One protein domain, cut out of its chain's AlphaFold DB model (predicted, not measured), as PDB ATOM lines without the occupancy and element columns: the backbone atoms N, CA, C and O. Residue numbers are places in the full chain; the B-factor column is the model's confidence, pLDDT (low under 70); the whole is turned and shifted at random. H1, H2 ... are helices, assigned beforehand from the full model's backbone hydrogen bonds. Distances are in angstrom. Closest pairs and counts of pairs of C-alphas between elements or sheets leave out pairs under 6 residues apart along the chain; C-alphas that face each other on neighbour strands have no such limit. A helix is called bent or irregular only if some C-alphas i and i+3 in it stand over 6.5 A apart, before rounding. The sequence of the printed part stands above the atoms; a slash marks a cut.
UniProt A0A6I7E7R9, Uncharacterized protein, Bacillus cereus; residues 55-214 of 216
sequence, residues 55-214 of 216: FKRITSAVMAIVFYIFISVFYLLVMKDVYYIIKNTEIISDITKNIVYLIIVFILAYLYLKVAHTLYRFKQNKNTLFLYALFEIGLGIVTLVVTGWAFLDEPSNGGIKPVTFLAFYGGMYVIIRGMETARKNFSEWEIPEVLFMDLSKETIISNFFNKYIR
ATOM      1  N   PHE A  55      32.371 -21.365 -13.116       64.38
ATOM      2  CA  PHE A  55      33.485 -22.023 -12.444       64.38
ATOM      3  C   PHE A  55      33.236 -22.132 -10.939       64.38
ATOM      4  O   PHE A  55      33.387 -23.213 -10.378       64.38
ATOM      5  N   LYS A  56      32.752 -21.060 -10.291       67.69
ATOM      6  CA  LYS A  56      32.350 -21.094  -8.875       67.69
ATOM      7  C   LYS A  56      31.249 -22.123  -8.614       67.69
ATOM      8  O   LYS A  56      31.309 -22.831  -7.604       67.69
ATOM      9  N   ARG A  57      30.257 -22.239  -9.506       64.44
ATOM     10  CA  ARG A  57      29.198 -23.262  -9.416       64.44
ATOM     11  C   ARG A  57      29.779 -24.675  -9.512       64.44
ATOM     12  O   ARG A  57      29.476 -25.501  -8.653       64.44
ATOM     13  N   ILE A  58      30.663 -24.930 -10.478       65.12
ATOM     14  CA  ILE A  58      31.328 -26.228 -10.669       65.12
ATOM     15  C   ILE A  58      32.218 -26.571  -9.474       65.12
ATOM     16  O   ILE A  58      32.104 -27.664  -8.924       65.12
ATOM     17  N   THR A  59      33.067 -25.650  -9.006       67.50
ATOM     18  CA  THR A  59      33.926 -25.899  -7.839       67.50
ATOM     19  C   THR A  59      33.107 -26.174  -6.588       67.50
ATOM     20  O   THR A  59      33.475 -27.035  -5.793       67.50
ATOM     21  N   SER A  60      31.968 -25.494  -6.428       62.97
ATOM     22  CA  SER A  60      31.060 -25.738  -5.307       62.97
ATOM     23  C   SER A  60      30.389 -27.112  -5.419       62.97
ATOM     24  O   SER A  60      30.295 -27.818  -4.420       62.97
ATOM     25  N   ALA A  61      30.007 -27.541  -6.630       63.53
ATOM     26  CA  ALA A  61      29.493 -28.889  -6.892       63.53
ATOM     27  C   ALA A  61      30.536 -29.982  -6.596       63.53
ATOM     28  O   ALA A  61      30.235 -30.982  -5.947       63.53
ATOM     29  N   VAL A  62      31.785 -29.787  -7.028       67.31
ATOM     30  CA  VAL A  62      32.888 -30.727  -6.772       67.31
ATOM     31  C   VAL A  62      33.191 -30.807  -5.278       67.31
ATOM     32  O   VAL A  62      33.282 -31.900  -4.720       67.31
ATOM     33  N   MET A  63      33.294 -29.657  -4.609       69.19
ATOM     34  CA  MET A  63      33.510 -29.592  -3.165       69.19
ATOM     35  C   MET A  63      32.369 -30.284  -2.415       69.19
ATOM     36  O   MET A  63      32.618 -31.012  -1.456       69.19
ATOM     37  N   ALA A  64      31.136 -30.141  -2.899       65.44
ATOM     38  CA  ALA A  64      29.976 -30.812  -2.342       65.44
ATOM     39  C   ALA A  64      30.064 -32.346  -2.413       65.44
ATOM     40  O   ALA A  64      29.860 -33.032  -1.407       65.44
ATOM     41  N   ILE A  65      30.429 -32.881  -3.580       66.75
ATOM     42  CA  ILE A  65      30.636 -34.321  -3.787       66.75
ATOM     43  C   ILE A  65      31.750 -34.842  -2.870       66.75
ATOM     44  O   ILE A  65      31.572 -35.863  -2.206       66.75
ATOM     45  N   VAL A  66      32.876 -34.125  -2.778       72.38
ATOM     46  CA  VAL A  66      34.008 -34.505  -1.916       72.38
ATOM     47  C   VAL A  66      33.601 -34.525  -0.444       72.38
ATOM     48  O   VAL A  66      33.863 -35.512   0.243       72.38
ATOM     49  N   PHE A  67      32.920 -33.481   0.044       70.50
ATOM     50  CA  PHE A  67      32.423 -33.434   1.422       70.50
ATOM     51  C   PHE A  67      31.482 -34.596   1.727       70.50
ATOM     52  O   PHE A  67      31.553 -35.174   2.811       70.50
ATOM     53  N   TYR A  68      30.622 -34.971   0.782       69.69
ATOM     54  CA  TYR A  68      29.733 -36.107   0.973       69.69
ATOM     55  C   TYR A  68      30.473 -37.444   1.038       69.69
ATOM     56  O   TYR A  68      30.215 -38.226   1.957       69.69
ATOM     57  N   ILE A  69      31.375 -37.705   0.085       68.50
ATOM     58  CA  ILE A  69      32.200 -38.920   0.094       68.50
ATOM     59  C   ILE A  69      32.930 -38.994   1.431       68.50
ATOM     60  O   ILE A  69      32.890 -40.028   2.088       68.50
ATOM     61  N   PHE A  70      33.501 -37.877   1.880       77.94
ATOM     62  CA  PHE A  70      34.175 -37.797   3.163       77.94
ATOM     63  C   PHE A  70      33.246 -38.143   4.333       77.94
ATOM     64  O   PHE A  70      33.565 -39.049   5.093       77.94
ATOM     65  N   ILE A  71      32.079 -37.498   4.460       73.62
ATOM     66  CA  ILE A  71      31.129 -37.745   5.563       73.62
ATOM     67  C   ILE A  71      30.632 -39.196   5.564       73.62
ATOM     68  O   ILE A  71      30.566 -39.826   6.619       73.62
ATOM     69  N   SER A  72      30.301 -39.738   4.394       72.69
ATOM     70  CA  SER A  72      29.718 -41.077   4.269       72.69
ATOM     71  C   SER A  72      30.742 -42.176   4.471       72.69
ATOM     72  O   SER A  72      30.491 -43.112   5.227       72.69
ATOM     73  N   VAL A  73      31.911 -42.059   3.837       75.62
ATOM     74  CA  VAL A  73      33.016 -43.003   4.030       75.62
ATOM     75  C   VAL A  73      33.484 -42.946   5.477       75.62
ATOM     76  O   VAL A  73      33.654 -43.997   6.085       75.62
ATOM     77  N   PHE A  74      33.610 -41.753   6.064       79.12
ATOM     78  CA  PHE A  74      33.944 -41.603   7.478       79.12
ATOM     79  C   PHE A  74      32.922 -42.311   8.373       79.12
ATOM     80  O   PHE A  74      33.308 -43.129   9.202       79.12
ATOM     81  N   TYR A  75      31.623 -42.070   8.170       79.69
ATOM     82  CA  TYR A  75      30.567 -42.737   8.935       79.69
ATOM     83  C   TYR A  75      30.647 -44.266   8.815       79.69
ATOM     84  O   TYR A  75      30.627 -44.970   9.824       79.69
ATOM     85  N   LEU A  76      30.764 -44.788   7.591       80.56
ATOM     86  CA  LEU A  76      30.804 -46.228   7.332       80.56
ATOM     87  C   LEU A  76      32.066 -46.890   7.895       80.56
ATOM     88  O   LEU A  76      31.969 -47.962   8.490       80.56
ATOM     89  N   LEU A  77      33.234 -46.257   7.746       80.75
ATOM     90  CA  LEU A  77      34.491 -46.753   8.310       80.75
ATOM     91  C   LEU A  77      34.440 -46.770   9.835       80.75
ATOM     92  O   LEU A  77      34.739 -47.800  10.431       80.75
ATOM     93  N   VAL A  78      33.971 -45.687  10.460       79.69
ATOM     94  CA  VAL A  78      33.816 -45.625  11.919       79.69
ATOM     95  C   VAL A  78      32.865 -46.718  12.402       79.69
ATOM     96  O   VAL A  78      33.199 -47.439  13.337       79.69
ATOM     97  N   MET A  79      31.714 -46.900  11.747       79.75
ATOM     98  CA  MET A  79      30.769 -47.972  12.081       79.75
ATOM     99  C   MET A  79      31.405 -49.363  11.971       79.75
ATOM    100  O   MET A  79      31.235 -50.190  12.869       79.75
ATOM    101  N   LYS A  80      32.159 -49.612  10.894       84.75
ATOM    102  CA  LYS A  80      32.869 -50.874  10.660       84.75
ATOM    103  C   LYS A  80      33.899 -51.138  11.758       84.75
ATOM    104  O   LYS A  80      33.896 -52.210  12.361       84.75
ATOM    105  N   ASP A  81      34.765 -50.167  12.018       85.56
ATOM    106  CA  ASP A  81      35.886 -50.316  12.942       85.56
ATOM    107  C   ASP A  81      35.387 -50.454  14.382       85.56
ATOM    108  O   ASP A  81      35.810 -51.364  15.095       85.56
ATOM    109  N   VAL A  82      34.401 -49.642  14.782       85.44
ATOM    110  CA  VAL A  82      33.723 -49.771  16.079       85.44
ATOM    111  C   VAL A  82      33.109 -51.160  16.243       85.44
ATOM    112  O   VAL A  82      33.297 -51.791  17.284       85.44
ATOM    113  N   TYR A  83      32.394 -51.661  15.229       85.00
ATOM    114  CA  TYR A  83      31.788 -52.991  15.285       85.00
ATOM    115  C   TYR A  83      32.839 -54.083  15.514       85.00
ATOM    116  O   TYR A  83      32.669 -54.921  16.402       85.00
ATOM    117  N   TYR A  84      33.943 -54.064  14.759       87.75
ATOM    118  CA  TYR A  84      35.004 -55.062  14.904       87.75
ATOM    119  C   TYR A  84      35.714 -54.979  16.255       87.75
ATOM    120  O   TYR A  84      35.956 -56.021  16.867       87.75
ATOM    121  N   ILE A  85      35.995 -53.772  16.755       87.19
ATOM    122  CA  ILE A  85      36.598 -53.569  18.080       87.19
ATOM    123  C   ILE A  85      35.710 -54.187  19.167       87.19
ATOM    124  O   ILE A  85      36.185 -54.959  20.003       87.19
ATOM    125  N   ILE A  86      34.406 -53.909  19.130       86.75
ATOM    126  CA  ILE A  86      33.456 -54.423  20.125       86.75
ATOM    127  C   ILE A  86      33.322 -55.940  20.018       86.75
ATOM    128  O   ILE A  86      33.369 -56.642  21.030       86.75
ATOM    129  N   LYS A  87      33.185 -56.464  18.796       86.00
ATOM    130  CA  LYS A  87      33.024 -57.899  18.550       86.00
ATOM    131  C   LYS A  87      34.217 -58.703  19.068       86.00
ATOM    132  O   LYS A  87      34.010 -59.701  19.762       86.00
ATOM    133  N   ASN A  88      35.433 -58.235  18.788       88.00
ATOM    134  CA  ASN A  88      36.684 -58.917  19.131       88.00
ATOM    135  C   ASN A  88      37.098 -58.748  20.602       88.00
ATOM    136  O   ASN A  88      38.104 -59.308  21.023       88.00
ATOM    137  N   THR A  89      36.341 -57.996  21.404       87.19
ATOM    138  CA  THR A  89      36.629 -57.854  22.835       87.19
ATOM    139  C   THR A  89      36.164 -59.103  23.591       87.19
ATOM    140  O   THR A  89      34.974 -59.280  23.830       87.19
ATOM    141  N   GLU A  90      37.078 -59.982  23.995       84.56
ATOM    142  CA  GLU A  90      36.738 -61.252  24.672       84.56
ATOM    143  C   GLU A  90      36.191 -61.073  26.100       84.56
ATOM    144  O   GLU A  90      35.484 -61.934  26.612       84.56
ATOM    145  N   ILE A  91      36.474 -59.933  26.734       83.88
ATOM    146  CA  ILE A  91      36.171 -59.671  28.153       83.88
ATOM    147  C   ILE A  91      34.665 -59.448  28.402       83.88
ATOM    148  O   ILE A  91      34.181 -59.582  29.523       83.88
ATOM    149  N   ILE A  92      33.908 -59.078  27.366       86.19
ATOM    150  CA  ILE A  92      32.537 -58.575  27.490       86.19
ATOM    151  C   ILE A  92      31.545 -59.605  26.931       86.19
ATOM    152  O   ILE A  92      31.769 -60.171  25.864       86.19
ATOM    153  N   SER A  93      30.419 -59.814  27.624       90.25
ATOM    154  CA  SER A  93      29.342 -60.696  27.147       90.25
ATOM    155  C   SER A  93      28.705 -60.188  25.845       90.25
ATOM    156  O   SER A  93      28.644 -58.978  25.606       90.25
ATOM    157  N   ASP A  94      28.152 -61.087  25.027       88.44
ATOM    158  CA  ASP A  94      27.530 -60.716  23.746       88.44
ATOM    159  C   ASP A  94      26.341 -59.756  23.901       88.44
ATOM    160  O   ASP A  94      26.167 -58.835  23.100       88.44
ATOM    161  N   ILE A  95      25.550 -59.908  24.969       89.31
ATOM    162  CA  ILE A  95      24.440 -58.992  25.275       89.31
ATOM    163  C   ILE A  95      24.984 -57.585  25.544       89.31
ATOM    164  O   ILE A  95      24.492 -56.606  24.984       89.31
ATOM    165  N   THR A  96      26.033 -57.473  26.361       87.69
ATOM    166  CA  THR A  96      26.656 -56.184  26.678       87.69
ATOM    167  C   THR A  96      27.303 -55.554  25.441       87.69
ATOM    168  O   THR A  96      27.137 -54.356  25.227       87.69
ATOM    169  N   LYS A  97      27.961 -56.342  24.577       87.00
ATOM    170  CA  LYS A  97      28.502 -55.872  23.288       87.00
ATOM    171  C   LYS A  97      27.423 -55.241  22.410       87.00
ATOM    172  O   LYS A  97      27.619 -54.140  21.899       87.00
ATOM    173  N   ASN A  98      26.271 -55.901  22.281       86.62
ATOM    174  CA  ASN A  98      25.149 -55.386  21.494       86.62
ATOM    175  C   ASN A  98      24.591 -54.076  22.069       86.62
ATOM    176  O   ASN A  98      24.305 -53.154  21.307       86.62
ATOM    177  N   ILE A  99      24.482 -53.961  23.399       90.06
ATOM    178  CA  ILE A  99      24.043 -52.721  24.063       90.06
ATOM    179  C   ILE A  99      25.036 -51.580  23.801       90.06
ATOM    180  O   ILE A  99      24.624 -50.483  23.430       90.06
ATOM    181  N   VAL A 100      26.340 -51.830  23.947       88.50
ATOM    182  CA  VAL A 100      27.385 -50.823  23.686       88.50
ATOM    183  C   VAL A 100      27.358 -50.381  22.225       88.50
ATOM    184  O   VAL A 100      27.389 -49.182  21.945       88.50
ATOM    185  N   TYR A 101      27.241 -51.327  21.294       87.31
ATOM    186  CA  TYR A 101      27.127 -51.019  19.873       87.31
ATOM    187  C   TYR A 101      25.905 -50.140  19.588       87.31
ATOM    188  O   TYR A 101      26.038 -49.108  18.934       87.31
ATOM    189  N   LEU A 102      24.738 -50.480  20.147       89.62
ATOM    190  CA  LEU A 102      23.510 -49.692  20.016       89.62
ATOM    191  C   LEU A 102      23.693 -48.250  20.521       89.62
ATOM    192  O   LEU A 102      23.291 -47.309  19.838       89.62
ATOM    193  N   ILE A 103      24.339 -48.060  21.676       91.06
ATOM    194  CA  ILE A 103      24.642 -46.724  22.219       91.06
ATOM    195  C   ILE A 103      25.502 -45.922  21.235       91.06
ATOM    196  O   ILE A 103      25.215 -44.752  20.982       91.06
ATOM    197  N   ILE A 104      26.523 -46.539  20.639       88.00
ATOM    198  CA  ILE A 104      27.386 -45.850  19.672       88.00
ATOM    199  C   ILE A 104      26.623 -45.513  18.389       88.00
ATOM    200  O   ILE A 104      26.778 -44.405  17.877       88.00
ATOM    201  N   VAL A 105      25.744 -46.402  17.913       86.88
ATOM    202  CA  VAL A 105      24.847 -46.094  16.788       86.88
ATOM    203  C   VAL A 105      23.996 -44.861  17.098       86.88
ATOM    204  O   VAL A 105      23.887 -43.976  16.252       86.88
ATOM    205  N   PHE A 106      23.449 -44.738  18.313       89.94
ATOM    206  CA  PHE A 106      22.697 -43.544  18.717       89.94
ATOM    207  C   PHE A 106      23.555 -42.273  18.742       89.94
ATOM    208  O   PHE A 106      23.107 -41.225  18.273       89.94
ATOM    209  N   ILE A 107      24.791 -42.352  19.245       88.69
ATOM    210  CA  ILE A 107      25.729 -41.218  19.249       88.69
ATOM    211  C   ILE A 107      26.047 -40.781  17.813       88.69
ATOM    212  O   ILE A 107      25.985 -39.592  17.494       88.69
ATOM    213  N   LEU A 108      26.340 -41.733  16.927       84.75
ATOM    214  CA  LEU A 108      26.628 -41.451  15.524       84.75
ATOM    215  C   LEU A 108      25.402 -40.894  14.792       84.75
ATOM    216  O   LEU A 108      25.537 -39.931  14.039       84.75
ATOM    217  N   ALA A 109      24.203 -41.413  15.064       86.19
ATOM    218  CA  ALA A 109      22.957 -40.868  14.531       86.19
ATOM    219  C   ALA A 109      22.726 -39.414  14.984       86.19
ATOM    220  O   ALA A 109      22.314 -38.572  14.185       86.19
ATOM    221  N   TYR A 110      23.046 -39.084  16.239       88.06
ATOM    222  CA  TYR A 110      22.978 -37.711  16.741       88.06
ATOM    223  C   TYR A 110      23.975 -36.777  16.034       88.06
ATOM    224  O   TYR A 110      23.611 -35.665  15.640       88.06
ATOM    225  N   LEU A 111      25.218 -37.221  15.822       81.75
ATOM    226  CA  LEU A 111      26.206 -36.462  15.047       81.75
ATOM    227  C   LEU A 111      25.740 -36.258  13.600       81.75
ATOM    228  O   LEU A 111      25.841 -35.156  13.062       81.75
ATOM    229  N   TYR A 112      25.151 -37.288  12.994       82.75
ATOM    230  CA  TYR A 112      24.578 -37.200  11.656       82.75
ATOM    231  C   TYR A 112      23.426 -36.187  11.591       82.75
ATOM    232  O   TYR A 112      23.338 -35.401  10.647       82.75
ATOM    233  N   LEU A 113      22.588 -36.111  12.631       85.50
ATOM    234  CA  LEU A 113      21.534 -35.099  12.734       85.50
ATOM    235  C   LEU A 113      22.101 -33.671  12.770       85.50
ATOM    236  O   LEU A 113      21.507 -32.761  12.190       85.50
ATOM    237  N   LYS A 114      23.265 -33.450  13.398       83.38
ATOM    238  CA  LYS A 114      23.950 -32.145  13.365       83.38
ATOM    239  C   LYS A 114      24.408 -31.779  11.957       83.38
ATOM    240  O   LYS A 114      24.205 -30.640  11.543       83.38
ATOM    241  N   VAL A 115      24.961 -32.735  11.210       81.00
ATOM    242  CA  VAL A 115      25.318 -32.537   9.795       81.00
ATOM    243  C   VAL A 115      24.071 -32.209   8.969       81.00
ATOM    244  O   VAL A 115      24.064 -31.222   8.234       81.00
ATOM    245  N   ALA A 116      22.987 -32.968   9.149       84.50
ATOM    246  CA  ALA A 116      21.716 -32.727   8.472       84.50
ATOM    247  C   ALA A 116      21.142 -31.338   8.795       84.50
ATOM    248  O   ALA A 116      20.651 -30.649   7.904       84.50
ATOM    249  N   HIS A 117      21.253 -30.885  10.046       83.69
ATOM    250  CA  HIS A 117      20.855 -29.536  10.439       83.69
ATOM    251  C   HIS A 117      21.688 -28.458   9.725       83.69
ATOM    252  O   HIS A 117      21.132 -27.465   9.262       83.69
ATOM    253  N   THR A 118      23.000 -28.647   9.572       81.31
ATOM    254  CA  THR A 118      23.847 -27.721   8.801       81.31
ATOM    255  C   THR A 118      23.413 -27.650   7.337       81.31
ATOM    256  O   THR A 118      23.210 -26.557   6.808       81.31
ATOM    257  N   LEU A 119      23.175 -28.802   6.703       82.69
ATOM    258  CA  LEU A 119      22.665 -28.865   5.332       82.69
ATOM    259  C   LEU A 119      21.277 -28.211   5.211       82.69
ATOM    260  O   LEU A 119      21.015 -27.470   4.266       82.69
ATOM    261  N   TYR A 120      20.408 -28.386   6.207       84.81
ATOM    262  CA  TYR A 120      19.120 -27.696   6.269       84.81
ATOM    263  C   TYR A 120      19.276 -26.168   6.298       84.81
ATOM    264  O   TYR A 120      18.527 -25.457   5.627       84.81
ATOM    265  N   ARG A 121      20.275 -25.635   7.013       84.56
ATOM    266  CA  ARG A 121      20.559 -24.190   7.000       84.56
ATOM    267  C   ARG A 121      21.045 -23.718   5.631       84.56
ATOM    268  O   ARG A 121      20.668 -22.621   5.224       84.56
ATOM    269  N   PHE A 122      21.784 -24.547   4.890       80.56
ATOM    270  CA  PHE A 122      22.135 -24.239   3.498       80.56
ATOM    271  C   PHE A 122      20.903 -24.180   2.595       80.56
ATOM    272  O   PHE A 122      20.803 -23.285   1.759       80.56
ATOM    273  N   LYS A 123      19.928 -25.068   2.814       84.81
ATOM    274  CA  LYS A 123      18.649 -25.052   2.096       84.81
ATOM    275  C   LYS A 123      17.821 -23.791   2.363       84.81
ATOM    276  O   LYS A 123      17.081 -23.357   1.492       84.81
ATOM    277  N   GLN A 124      17.895 -23.214   3.563       85.75
ATOM    278  CA  GLN A 124      17.122 -22.013   3.906       85.75
ATOM    279  C   GLN A 124      17.721 -20.717   3.348       85.75
ATOM    280  O   GLN A 124      16.995 -19.749   3.125       85.75
ATOM    281  N   ASN A 125      19.038 -20.665   3.163       81.00
ATOM    282  CA  ASN A 125      19.722 -19.458   2.721       81.00
ATOM    283  C   ASN A 125      19.742 -19.383   1.185       81.00
ATOM    284  O   ASN A 125      20.283 -20.267   0.527       81.00
ATOM    285  N   LYS A 126      19.185 -18.300   0.620       80.94
ATOM    286  CA  LYS A 126      19.102 -18.069  -0.835       80.94
ATOM    287  C   LYS A 126      20.461 -18.186  -1.531       80.94
ATOM    288  O   LYS A 126      20.542 -18.776  -2.597       80.94
ATOM    289  N   ASN A 127      21.535 -17.725  -0.890       77.06
ATOM    290  CA  ASN A 127      22.879 -17.741  -1.477       77.06
ATOM    291  C   ASN A 127      23.482 -19.152  -1.560       77.06
ATOM    292  O   ASN A 127      24.398 -19.392  -2.341       77.06
ATOM    293  N   THR A 128      22.996 -20.088  -0.741       79.75
ATOM    294  CA  THR A 128      23.489 -21.473  -0.679       79.75
ATOM    295  C   THR A 128      22.455 -22.488  -1.157       79.75
ATOM    296  O   THR A 128      22.740 -23.684  -1.159       79.75
ATOM    297  N   LEU A 129      21.270 -22.036  -1.573       84.44
ATOM    298  CA  LEU A 129      20.167 -22.883  -2.015       84.44
ATOM    299  C   LEU A 129      20.567 -23.718  -3.232       84.44
ATOM    300  O   LEU A 129      20.386 -24.934  -3.231       84.44
ATOM    301  N   PHE A 130      21.168 -23.076  -4.237       82.69
ATOM    302  CA  PHE A 130      21.675 -23.767  -5.421       82.69
ATOM    303  C   PHE A 130      22.766 -24.781  -5.074       82.69
ATOM    304  O   PHE A 130      22.757 -25.906  -5.563       82.69
ATOM    305  N   LEU A 131      23.677 -24.414  -4.170       79.56
ATOM    306  CA  LEU A 131      24.718 -25.318  -3.693       79.56
ATOM    307  C   LEU A 131      24.113 -26.543  -2.991       79.56
ATOM    308  O   LEU A 131      24.494 -27.670  -3.286       79.56
ATOM    309  N   TYR A 132      23.138 -26.344  -2.105       84.56
ATOM    310  CA  TYR A 132      22.403 -27.433  -1.461       84.56
ATOM    311  C   TYR A 132      21.675 -28.327  -2.480       84.56
ATOM    312  O   TYR A 132      21.662 -29.548  -2.343       84.56
ATOM    313  N   ALA A 133      21.110 -27.743  -3.532       86.12
ATOM    314  CA  ALA A 133      20.488 -28.510  -4.600       86.12
ATOM    315  C   ALA A 133      21.502 -29.392  -5.353       86.12
ATOM    316  O   ALA A 133      21.237 -30.565  -5.613       86.12
ATOM    317  N   LEU A 134      22.693 -28.854  -5.634       82.56
ATOM    318  CA  LEU A 134      23.805 -29.612  -6.213       82.56
ATOM    319  C   LEU A 134      24.301 -30.716  -5.270       82.56
ATOM    320  O   LEU A 134      24.629 -31.803  -5.746       82.56
ATOM    321  N   PHE A 135      24.298 -30.479  -3.951       81.50
ATOM    322  CA  PHE A 135      24.533 -31.529  -2.959       81.50
ATOM    323  C   PHE A 135      23.515 -32.665  -3.120       81.50
ATOM    324  O   PHE A 135      23.934 -33.803  -3.278       81.50
ATOM    325  N   GLU A 136      22.206 -32.391  -3.131       86.75
ATOM    326  CA  GLU A 136      21.164 -33.423  -3.313       86.75
ATOM    327  C   GLU A 136      21.343 -34.200  -4.635       86.75
ATOM    328  O   GLU A 136      21.332 -35.431  -4.650       86.75
ATOM    329  N   ILE A 137      21.618 -33.523  -5.749       86.50
ATOM    330  CA  ILE A 137      21.830 -34.211  -7.033       86.50
ATOM    331  C   ILE A 137      23.083 -35.095  -6.991       86.50
ATOM    332  O   ILE A 137      23.015 -36.279  -7.327       86.50
ATOM    333  N   GLY A 138      24.213 -34.554  -6.528       80.25
ATOM    334  CA  GLY A 138      25.459 -35.308  -6.392       80.25
ATOM    335  C   GLY A 138      25.312 -36.508  -5.455       80.25
ATOM    336  O   GLY A 138      25.777 -37.602  -5.774       80.25
ATOM    337  N   LEU A 139      24.597 -36.332  -4.340       80.44
ATOM    338  CA  LEU A 139      24.278 -37.375  -3.365       80.44
ATOM    339  C   LEU A 139      23.570 -38.562  -4.009       80.44
ATOM    340  O   LEU A 139      23.981 -39.711  -3.826       80.44
ATOM    341  N   GLY A 140      22.505 -38.299  -4.762       85.56
ATOM    342  CA  GLY A 140      21.758 -39.381  -5.378       85.56
ATOM    343  C   GLY A 140      22.532 -40.059  -6.510       85.56
ATOM    344  O   GLY A 140      22.469 -41.281  -6.610       85.56
ATOM    345  N   ILE A 141      23.358 -39.328  -7.276       83.62
ATOM    346  CA  ILE A 141      24.256 -39.930  -8.282       83.62
ATOM    347  C   ILE A 141      25.271 -40.868  -7.618       83.62
ATOM    348  O   ILE A 141      25.396 -42.020  -8.027       83.62
ATOM    349  N   VAL A 142      25.971 -40.413  -6.571       79.69
ATOM    350  CA  VAL A 142      26.938 -41.256  -5.847       79.69
ATOM    351  C   VAL A 142      26.241 -42.479  -5.252       79.69
ATOM    352  O   VAL A 142      26.757 -43.590  -5.366       79.69
ATOM    353  N   THR A 143      25.044 -42.305  -4.684       83.56
ATOM    354  CA  THR A 143      24.241 -43.418  -4.153       83.56
ATOM    355  C   THR A 143      23.936 -44.451  -5.236       83.56
ATOM    356  O   THR A 143      24.104 -45.645  -4.995       83.56
ATOM    357  N   LEU A 144      23.548 -44.018  -6.440       84.69
ATOM    358  CA  LEU A 144      23.300 -44.912  -7.574       84.69
ATOM    359  C   LEU A 144      24.561 -45.673  -8.001       84.69
ATOM    360  O   LEU A 144      24.494 -46.887  -8.191       84.69
ATOM    361  N   VAL A 145      25.710 -44.996  -8.095       81.19
ATOM    362  CA  VAL A 145      26.994 -45.623  -8.461       81.19
ATOM    363  C   VAL A 145      27.416 -46.666  -7.424       81.19
ATOM    364  O   VAL A 145      27.725 -47.799  -7.788       81.19
ATOM    365  N   VAL A 146      27.380 -46.320  -6.132       77.44
ATOM    366  CA  VAL A 146      27.728 -47.243  -5.037       77.44
ATOM    367  C   VAL A 146      26.767 -48.429  -4.992       77.44
ATOM    368  O   VAL A 146      27.201 -49.562  -4.817       77.44
ATOM    369  N   THR A 147      25.471 -48.192  -5.202       83.25
ATOM    370  CA  THR A 147      24.454 -49.253  -5.270       83.25
ATOM    371  C   THR A 147      24.715 -50.206  -6.436       83.25
ATOM    372  O   THR A 147      24.632 -51.420  -6.260       83.25
ATOM    373  N   GLY A 148      25.060 -49.666  -7.610       80.12
ATOM    374  CA  GLY A 148      25.437 -50.456  -8.780       80.12
ATOM    375  C   GLY A 148      26.689 -51.296  -8.529       80.12
ATOM    376  O   GLY A 148      26.696 -52.482  -8.838       80.12
ATOM    377  N   TRP A 149      27.714 -50.721  -7.895       78.19
ATOM    378  CA  TRP A 149      28.930 -51.457  -7.540       78.19
ATOM    379  C   TRP A 149      28.648 -52.562  -6.514       78.19
ATOM    380  O   TRP A 149      29.008 -53.713  -6.736       78.19
ATOM    381  N   ALA A 150      27.925 -52.256  -5.435       76.50
ATOM    382  CA  ALA A 150      27.559 -53.241  -4.417       76.50
ATOM    383  C   ALA A 150      26.724 -54.403  -4.985       76.50
ATOM    384  O   ALA A 150      26.810 -55.529  -4.499       76.50
ATOM    385  N   PHE A 151      25.919 -54.147  -6.021       75.56
ATOM    386  CA  PHE A 151      25.189 -55.191  -6.736       75.56
ATOM    387  C   PHE A 151      26.109 -56.116  -7.549       75.56
ATOM    388  O   PHE A 151      25.851 -57.315  -7.603       75.56
ATOM    389  N   LEU A 152      27.170 -55.579  -8.162       74.81
ATOM    390  CA  LEU A 152      28.132 -56.368  -8.942       74.81
ATOM    391  C   LEU A 152      29.016 -57.271  -8.069       74.81
ATOM    392  O   LEU A 152      29.434 -58.324  -8.539       74.81
ATOM    393  N   ASP A 153      29.299 -56.860  -6.831       68.44
ATOM    394  CA  ASP A 153      30.193 -57.585  -5.913       68.44
ATOM    395  C   ASP A 153      29.524 -58.825  -5.290       68.44
ATOM    396  O   ASP A 153      30.136 -59.877  -5.136       68.44
ATOM    397  N   GLU A 154      28.222 -58.745  -5.002       64.69
ATOM    398  CA  GLU A 154      27.436 -59.874  -4.500       64.69
ATOM    399  C   GLU A 154      26.050 -59.918  -5.162       64.69
ATOM    400  O   GLU A 154      25.043 -59.588  -4.508       64.69
ATOM    401  N   PRO A 155      25.951 -60.342  -6.438       61.84
ATOM    402  CA  PRO A 155      24.657 -60.667  -7.014       61.84
ATOM    403  C   PRO A 155      24.042 -61.756  -6.131       61.84
ATOM    404  O   PRO A 155      24.620 -62.834  -5.968       61.84
ATOM    405  N   SER A 156      22.904 -61.478  -5.479       60.16
ATOM    406  CA  SER A 156      22.234 -62.536  -4.720       60.16
ATOM    407  C   SER A 156      21.908 -63.667  -5.686       60.16
ATOM    408  O   SER A 156      21.633 -63.377  -6.843       60.16
ATOM    409  N   ASN A 157      21.976 -64.925  -5.239       60.94
ATOM    410  CA  ASN A 157      21.719 -66.138  -6.030       60.94
ATOM    411  C   ASN A 157      20.571 -65.970  -7.061       60.94
ATOM    412  O   ASN A 157      19.419 -66.283  -6.766       60.94
ATOM    413  N   GLY A 158      20.883 -65.451  -8.254       62.31
ATOM    414  CA  GLY A 158      19.938 -65.126  -9.329       62.31
ATOM    415  C   GLY A 158      18.982 -63.930  -9.131       62.31
ATOM    416  O   GLY A 158      18.081 -63.780  -9.950       62.31
ATOM    417  N   GLY A 159      19.119 -63.091  -8.094       68.25
ATOM    418  CA  GLY A 159      18.148 -62.040  -7.751       68.25
ATOM    419  C   GLY A 159      18.731 -60.643  -7.498       68.25
ATOM    420  O   GLY A 159      19.939 -60.433  -7.434       68.25
ATOM    421  N   ILE A 160      17.842 -59.660  -7.328       70.75
ATOM    422  CA  ILE A 160      18.189 -58.310  -6.860       70.75
ATOM    423  C   ILE A 160      17.911 -58.252  -5.358       70.75
ATOM    424  O   ILE A 160      16.786 -58.509  -4.923       70.75
ATOM    425  N   LYS A 161      18.918 -57.911  -4.542       77.38
ATOM    426  CA  LYS A 161      18.719 -57.727  -3.095       77.38
ATOM    427  C   LYS A 161      17.729 -56.569  -2.859       77.38
ATOM    428  O   LYS A 161      17.909 -55.502  -3.447       77.38
ATOM    429  N   PRO A 162      16.740 -56.702  -1.954       77.06
ATOM    430  CA  PRO A 162      15.803 -55.614  -1.644       77.06
ATOM    431  C   PRO A 162      16.486 -54.299  -1.235       77.06
ATOM    432  O   PRO A 162      16.005 -53.215  -1.557       77.06
ATOM    433  N   VAL A 163      17.649 -54.390  -0.581       77.94
ATOM    434  CA  VAL A 163      18.466 -53.230  -0.191       77.94
ATOM    435  C   VAL A 163      18.972 -52.455  -1.414       77.94
ATOM    436  O   VAL A 163      18.993 -51.228  -1.385       77.94
ATOM    437  N   THR A 164      19.304 -53.143  -2.510       79.75
ATOM    438  CA  THR A 164      19.713 -52.521  -3.778       79.75
ATOM    439  C   THR A 164      18.559 -51.734  -4.399       79.75
ATOM    440  O   THR A 164      18.761 -50.613  -4.856       79.75
ATOM    441  N   PHE A 165      17.334 -52.272  -4.362       80.56
ATOM    442  CA  PHE A 165      16.148 -51.558  -4.848       80.56
ATOM    443  C   PHE A 165      15.860 -50.303  -4.015       80.56
ATOM    444  O   PHE A 165      15.634 -49.226  -4.569       80.56
ATOM    445  N   LEU A 166      15.919 -50.422  -2.684       82.44
ATOM    446  CA  LEU A 166      15.720 -49.292  -1.776       82.44
ATOM    447  C   LEU A 166      16.774 -48.199  -1.994       82.44
ATOM    448  O   LEU A 166      16.430 -47.020  -2.029       82.44
ATOM    449  N   ALA A 167      18.039 -48.582  -2.166       85.56
ATOM    450  CA  ALA A 167      19.126 -47.642  -2.404       85.56
ATOM    451  C   ALA A 167      19.017 -46.970  -3.784       85.56
ATOM    452  O   ALA A 167      19.217 -45.762  -3.889       85.56
ATOM    453  N   PHE A 168      18.599 -47.710  -4.819       85.31
ATOM    454  CA  PHE A 168      18.314 -47.150  -6.141       85.31
ATOM    455  C   PHE A 168      17.182 -46.116  -6.087       85.31
ATOM    456  O   PHE A 168      17.347 -44.981  -6.536       85.31
ATOM    457  N   TYR A 169      16.043 -46.486  -5.490       88.06
ATOM    458  CA  TYR A 169      14.907 -45.580  -5.320       88.06
ATOM    459  C   TYR A 169      15.284 -44.359  -4.475       88.06
ATOM    460  O   TYR A 169      14.954 -43.233  -4.840       88.06
ATOM    461  N   GLY A 170      16.019 -44.568  -3.379       88.62
ATOM    462  CA  GLY A 170      16.533 -43.498  -2.534       88.62
ATOM    463  C   GLY A 170      17.422 -42.528  -3.310       88.62
ATOM    464  O   GLY A 170      17.200 -41.324  -3.247       88.62
ATOM    465  N   GLY A 171      18.367 -43.034  -4.108       88.88
ATOM    466  CA  GLY A 171      19.224 -42.207  -4.960       88.88
ATOM    467  C   GLY A 171      18.423 -41.368  -5.957       88.88
ATOM    468  O   GLY A 171      18.600 -40.152  -6.025       88.88
ATOM    469  N   MET A 172      17.473 -41.989  -6.665       87.62
ATOM    470  CA  MET A 172      16.581 -41.287  -7.596       87.62
ATOM    471  C   MET A 172      15.729 -40.221  -6.903       87.62
ATOM    472  O   MET A 172      15.629 -39.096  -7.391       87.62
ATOM    473  N   TYR A 173      15.140 -40.548  -5.753       92.31
ATOM    474  CA  TYR A 173      14.342 -39.613  -4.968       92.31
ATOM    475  C   TYR A 173      15.153 -38.380  -4.556       92.31
ATOM    476  O   TYR A 173      14.676 -37.250  -4.674       92.31
ATOM    477  N   VAL A 174      16.392 -38.587  -4.103       90.50
ATOM    478  CA  VAL A 174      17.275 -37.495  -3.686       90.50
ATOM    479  C   VAL A 174      17.674 -36.625  -4.889       90.50
ATOM    480  O   VAL A 174      17.641 -35.403  -4.764       90.50
ATOM    481  N   ILE A 175      17.938 -37.211  -6.067       88.69
ATOM    482  CA  ILE A 175      18.184 -36.442  -7.308       88.69
ATOM    483  C   ILE A 175      16.987 -35.560  -7.657       88.69
ATOM    484  O   ILE A 175      17.162 -34.362  -7.877       88.69
ATOM    485  N   ILE A 176      15.778 -36.129  -7.684       90.19
ATOM    486  CA  ILE A 176      14.552 -35.390  -8.020       90.19
ATOM    487  C   ILE A 176      14.365 -34.225  -7.049       90.19
ATOM    488  O   ILE A 176      14.135 -33.092  -7.470       90.19
ATOM    489  N   ARG A 177      14.540 -34.474  -5.747       91.38
ATOM    490  CA  ARG A 177      14.415 -33.430  -4.729       91.38
ATOM    491  C   ARG A 177      15.476 -32.338  -4.875       91.38
ATOM    492  O   ARG A 177      15.165 -31.162  -4.682       91.38
ATOM    493  N   GLY A 178      16.683 -32.714  -5.289       89.31
ATOM    494  CA  GLY A 178      17.740 -31.779  -5.651       89.31
ATOM    495  C   GLY A 178      17.370 -30.912  -6.847       89.31
ATOM    496  O   GLY A 178      17.487 -29.694  -6.764       89.31
ATOM    497  N   MET A 179      16.829 -31.496  -7.916       89.25
ATOM    498  CA  MET A 179      16.345 -30.746  -9.082       89.25
ATOM    499  C   MET A 179      15.209 -29.780  -8.714       89.25
ATOM    500  O   MET A 179      15.233 -28.615  -9.112       89.25
ATOM    501  N   GLU A 180      14.251 -30.207  -7.886       88.31
ATOM    502  CA  GLU A 180      13.196 -29.330  -7.359       88.31
ATOM    503  C   GLU A 180      13.764 -28.168  -6.538       88.31
ATOM    504  O   GLU A 180      13.279 -27.037  -6.623       88.31
ATOM    505  N   THR A 181      14.778 -28.439  -5.714       89.19
ATOM    506  CA  THR A 181      15.430 -27.408  -4.910       89.19
ATOM    507  C   THR A 181      16.239 -26.451  -5.792       89.19
ATOM    508  O   THR A 181      16.188 -25.247  -5.558       89.19
ATOM    509  N   ALA A 182      16.910 -26.951  -6.835       85.81
ATOM    510  CA  ALA A 182      17.657 -26.131  -7.790       85.81
ATOM    511  C   ALA A 182      16.724 -25.184  -8.539       85.81
ATOM    512  O   ALA A 182      17.007 -23.994  -8.617       85.81
ATOM    513  N   ARG A 183      15.574 -25.686  -9.010       85.81
ATOM    514  CA  ARG A 183      14.570 -24.886  -9.722       85.81
ATOM    515  C   ARG A 183      14.114 -23.663  -8.922       85.81
ATOM    516  O   ARG A 183      13.891 -22.613  -9.507       85.81
ATOM    517  N   LYS A 184      14.022 -23.766  -7.591       87.12
ATOM    518  CA  LYS A 184      13.632 -22.649  -6.703       87.12
ATOM    519  C   LYS A 184      14.664 -21.523  -6.633       87.12
ATOM    520  O   LYS A 184      14.350 -20.464  -6.099       87.12
ATOM    521  N   ASN A 185      15.889 -21.769  -7.089       84.25
ATOM    522  CA  ASN A 185      16.939 -20.761  -7.122       84.25
ATOM    523  C   ASN A 185      16.848 -19.847  -8.351       84.25
ATOM    524  O   ASN A 185      17.411 -18.760  -8.315       84.25
ATOM    525  N   PHE A 186      16.177 -20.285  -9.416       81.06
ATOM    526  CA  PHE A 186      16.056 -19.525 -10.657       81.06
ATOM    527  C   PHE A 186      14.819 -18.623 -10.613       81.06
ATOM    528  O   PHE A 186      13.779 -19.004 -10.065       81.06
ATOM    529  N   SER A 187      14.946 -17.415 -11.161       74.69
ATOM    530  CA  SER A 187      13.824 -16.484 -11.333       74.69
ATOM    531  C   SER A 187      12.916 -16.917 -12.498       74.69
ATOM    532  O   SER A 187      13.293 -17.775 -13.291       74.69
ATOM    533  N   GLU A 188      11.715 -16.338 -12.625       69.31
ATOM    534  CA  GLU A 188      10.779 -16.670 -13.724       69.31
ATOM    535  C   GLU A 188      11.352 -16.398 -15.127       69.31
ATOM    536  O   GLU A 188      10.872 -16.967 -16.106       69.31
ATOM    537  N   TRP A 189      12.384 -15.555 -15.212       62.25
ATOM    538  CA  TRP A 189      13.019 -15.116 -16.455       62.25
ATOM    539  C   TRP A 189      14.320 -15.869 -16.764       62.25
ATOM    540  O   TRP A 189      14.856 -15.744 -17.862       62.25
ATOM    541  N   GLU A 190      14.826 -16.663 -15.817       75.31
ATOM    542  CA  GLU A 190      16.022 -17.484 -15.994       75.31
ATOM    543  C   GLU A 190      15.655 -18.898 -16.447       75.31
ATOM    544  O   GLU A 190      14.711 -19.507 -15.943       75.31
ATOM    545  N   ILE A 191      16.446 -19.464 -17.361       75.31
ATOM    546  CA  ILE A 191      16.309 -20.868 -17.753       75.31
ATOM    547  C   ILE A 191      16.848 -21.729 -16.600       75.31
ATOM    548  O   ILE A 191      18.041 -21.645 -16.288       75.31
ATOM    549  N   PRO A 192      16.011 -22.557 -15.943       80.06
ATOM    550  CA  PRO A 192      16.446 -23.361 -14.814       80.06
ATOM    551  C   PRO A 192      17.232 -24.570 -15.318       80.06
ATOM    552  O   PRO A 192      16.682 -25.654 -15.517       80.06
ATOM    553  N   GLU A 193      18.529 -24.375 -15.534       79.75
ATOM    554  CA  GLU A 193      19.431 -25.396 -16.056       79.75
ATOM    555  C   GLU A 193      20.317 -25.984 -14.955       79.75
ATOM    556  O   GLU A 193      20.946 -25.272 -14.167       79.75
ATOM    557  N   VAL A 194      20.391 -27.314 -14.903       78.31
ATOM    558  CA  VAL A 194      21.287 -28.037 -13.996       78.31
ATOM    559  C   VAL A 194      21.982 -29.157 -14.753       78.31
ATOM    560  O   VAL A 194      21.313 -30.023 -15.304       78.31
ATOM    561  N   LEU A 195      23.321 -29.178 -14.748       71.12
ATOM    562  CA  LEU A 195      24.123 -30.203 -15.439       71.12
ATOM    563  C   LEU A 195      23.692 -30.409 -16.906       71.12
ATOM    564  O   LEU A 195      23.508 -31.545 -17.341       71.12
ATOM    565  N   PHE A 196      23.502 -29.320 -17.655       72.44
ATOM    566  CA  PHE A 196      23.043 -29.347 -19.052       72.44
ATOM    567  C   PHE A 196      21.615 -29.873 -19.266       72.44
ATOM    568  O   PHE A 196      21.230 -30.214 -20.386       72.44
ATOM    569  N   MET A 197      20.810 -29.953 -18.202       79.19
ATOM    570  CA  MET A 197      19.397 -30.328 -18.263       79.19
ATOM    571  C   MET A 197      18.508 -29.134 -17.923       79.19
ATOM    572  O   MET A 197      18.571 -28.591 -16.822       79.19
ATOM    573  N   ASP A 198      17.642 -28.770 -18.866       82.88
ATOM    574  CA  ASP A 198      16.607 -27.754 -18.684       82.88
ATOM    575  C   ASP A 198      15.420 -28.338 -17.901       82.88
ATOM    576  O   ASP A 198      14.705 -29.219 -18.386       82.88
ATOM    577  N   LEU A 199      15.210 -27.836 -16.684       82.50
ATOM    578  CA  LEU A 199      14.165 -28.297 -15.770       82.50
ATOM    579  C   LEU A 199      12.777 -27.710 -16.077       82.50
ATOM    580  O   LEU A 199      11.798 -28.092 -15.429       82.50
ATOM    581  N   SER A 200      12.673 -26.760 -17.012       76.31
ATOM    582  CA  SER A 200      11.400 -26.145 -17.410       76.31
ATOM    583  C   SER A 200      10.672 -26.937 -18.496       76.31
ATOM    584  O   SER A 200       9.451 -26.837 -18.622       76.31
ATOM    585  N   LYS A 201      11.409 -27.739 -19.271       76.31
ATOM    586  CA  LYS A 201      10.873 -28.444 -20.433       76.31
ATOM    587  C   LYS A 201      10.157 -29.728 -20.041       76.31
ATOM    588  O   LYS A 201      10.649 -30.535 -19.252       76.31
ATOM    589  N   GLU A 202       9.004 -29.957 -20.666       76.00
ATOM    590  CA  GLU A 202       8.354 -31.260 -20.605       76.00
ATOM    591  C   GLU A 202       9.216 -32.303 -21.324       76.00
ATOM    592  O   GLU A 202       9.709 -32.093 -22.435       76.00
ATOM    593  N   THR A 203       9.393 -33.458 -20.689       81.00
ATOM    594  CA  THR A 203      10.102 -34.578 -21.308       81.00
ATOM    595  C   THR A 203       9.185 -35.330 -22.271       81.00
ATOM    596  O   THR A 203       7.962 -35.325 -22.129       81.00
ATOM    597  N   ILE A 204       9.777 -36.060 -23.221       79.44
ATOM    598  CA  ILE A 204       9.042 -36.946 -24.146       79.44
ATOM    599  C   ILE A 204       8.121 -37.902 -23.372       79.44
ATOM    600  O   ILE A 204       6.972 -38.119 -23.755       79.44
ATOM    601  N   ILE A 205       8.614 -38.438 -22.252       79.00
ATOM    602  CA  ILE A 205       7.865 -39.347 -21.381       79.00
ATOM    603  C   ILE A 205       6.705 -38.609 -20.693       79.00
ATOM    604  O   ILE A 205       5.588 -39.122 -20.681       79.00
ATOM    605  N   SER A 206       6.932 -37.394 -20.182       81.38
ATOM    606  CA  SER A 206       5.861 -36.557 -19.617       81.38
ATOM    607  C   SER A 206       4.757 -36.289 -20.640       81.38
ATOM    608  O   SER A 206       3.580 -36.479 -20.345       81.38
ATOM    609  N   ASN A 207       5.127 -35.938 -21.873       82.50
ATOM    610  CA  ASN A 207       4.185 -35.684 -22.965       82.50
ATOM    611  C   ASN A 207       3.375 -36.921 -23.341       82.50
ATOM    612  O   ASN A 207       2.170 -36.826 -23.586       82.50
ATOM    613  N   PHE A 208       4.021 -38.089 -23.351       84.19
ATOM    614  CA  PHE A 208       3.341 -39.360 -23.552       84.19
ATOM    615  C   PHE A 208       2.262 -39.580 -22.483       84.19
ATOM    616  O   PHE A 208       1.098 -39.771 -22.830       84.19
ATOM    617  N   PHE A 209       2.600 -39.479 -21.196       83.94
ATOM    618  CA  PHE A 209       1.627 -39.686 -20.119       83.94
ATOM    619  C   PHE A 209       0.553 -38.594 -20.057       83.94
ATOM    620  O   PHE A 209      -0.619 -38.917 -19.877       83.94
ATOM    621  N   ASN A 210       0.898 -37.325 -20.291       83.88
ATOM    622  CA  ASN A 210      -0.067 -36.222 -20.356       83.88
ATOM    623  C   ASN A 210      -1.145 -36.471 -21.416       83.88
ATOM    624  O   ASN A 210      -2.320 -36.200 -21.172       83.88
ATOM    625  N   LYS A 211      -0.766 -37.043 -22.565       84.31
ATOM    626  CA  LYS A 211      -1.699 -37.407 -23.639       84.31
ATOM    627  C   LYS A 211      -2.662 -38.534 -23.247       84.31
ATOM    628  O   LYS A 211      -3.765 -38.586 -23.782       84.31
ATOM    629  N   TYR A 212      -2.253 -39.425 -22.343       81.81
ATOM    630  CA  TYR A 212      -3.089 -40.522 -21.842       81.81
ATOM    631  C   TYR A 212      -3.953 -40.127 -20.638       81.81
ATOM    632  O   TYR A 212      -5.042 -40.669 -20.477       81.81
ATOM    633  N   ILE A 213      -3.471 -39.216 -19.787       80.50
ATOM    634  CA  ILE A 213      -4.114 -38.867 -18.513       80.50
ATOM    635  C   ILE A 213      -5.087 -37.694 -18.663       80.50
ATOM    636  O   ILE A 213      -6.106 -37.676 -17.973       80.50
ATOM    637  N   ARG A 214      -4.819 -36.711 -19.540       69.81
ATOM    638  CA  ARG A 214      -5.771 -35.610 -19.744       69.81
ATOM    639  C   ARG A 214      -7.014 -36.132 -20.474       69.81
ATOM    640  O   ARG A 214      -6.884 -36.580 -21.616       69.81
TER     641      ARG A 214
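What this domain is: This is residues 55 to 214 of the 216 residues of an uncharacterized protein of Bacillus cereus (UniProt A0A6I7E7R9). Two long helical hairpins, H1 with H2 and H3 with H4, make a V: they meet where H2 turns into H3 and spread apart toward the link from H1 to H2 and the link from H3 to H4. H3 and H4 pack closely side by side, while H1 and H2 come close only near their shared link and part toward the V's closed end, where the first part of H3 packs on both; beyond H4 a long link leads to the short H5, which packs on no other helix. The printed part has 160 residues with five named helices, in the order H1 H2 H3 H4 H5, and no named strand: the class is all helix. The whole is loose, with a radius of gyration of the C-alphas of 20.3 A, and elongated, spanning 67 by 43 by 29 A.

How they stand to each other: H1, residues 55 to 87, and H2, residues 94 to 124, form a helical hairpin at a shallow tilt of 11 degrees. H1 touches H2 with residues 75 to 87 alone; the closest C-alphas, of Ile 86 and Lys 97, are 6.1 A apart. H3, residues 126 to 153, is the hub, touching three helices. It touches H1 at a steep tilt of 50 degrees, the same way, with residues 131 to 139 alone; the closest C-alphas are those of Ala 64 and Phe 135, 5.5 A apart. H2 and H3 form a hairpin at a steep tilt of 39 degrees, with the C-alphas of Lys 123 and Leu 129 closest at 4.9 A. H4, residues 162 to 183, forms a hairpin with H3 at a shallow tilt of 20 degrees, opposite ways, with 54 pairs of C-alphas within 8 A; the closest, of Gly 140 and Gly 171, are 3.8 A apart. H2 and H4 are only just apart, the closest C-alphas at 8.1 A. H5, residues 204 to 213, is apart from H1, H2, H3 and H4. Every O i to N i+4 pair is within hydrogen-bond range in H1, H2, H4 and H5, and 22 of 24 are in H3.

Where its parts are: H1 begins at C-alpha 55, (33.485, -22.023, -12.444), and is 47.4 A long. H2 measures 44.7 A, and H3 41.4 A from C-alpha 126 at (19.102, -18.069, -0.835). H3 is irregular: C-alphas 127 and 130 are 7.3 A apart. H4 is 31.8 A long, and H5 is 14.4 A long, ending at C-alpha 213, (-4.114, -38.867, -18.513).

The domain as a whole: The two C-alphas farthest apart, of Ile 91 and Arg 214, are 68.1 A apart. The printed part has no cut. The link from H4 to H5 is long, 20 residues, and in it residues 193 to 194 pair with 197 to 198, antiparallel. Residues 152 to 158 stand free, as do residues 203 to 209, of which 204 to 209 belong to H5. The mean pLDDT of the printed part is 80.4; 23 residues are under 70, among them 55 to 65 and 153 to 159.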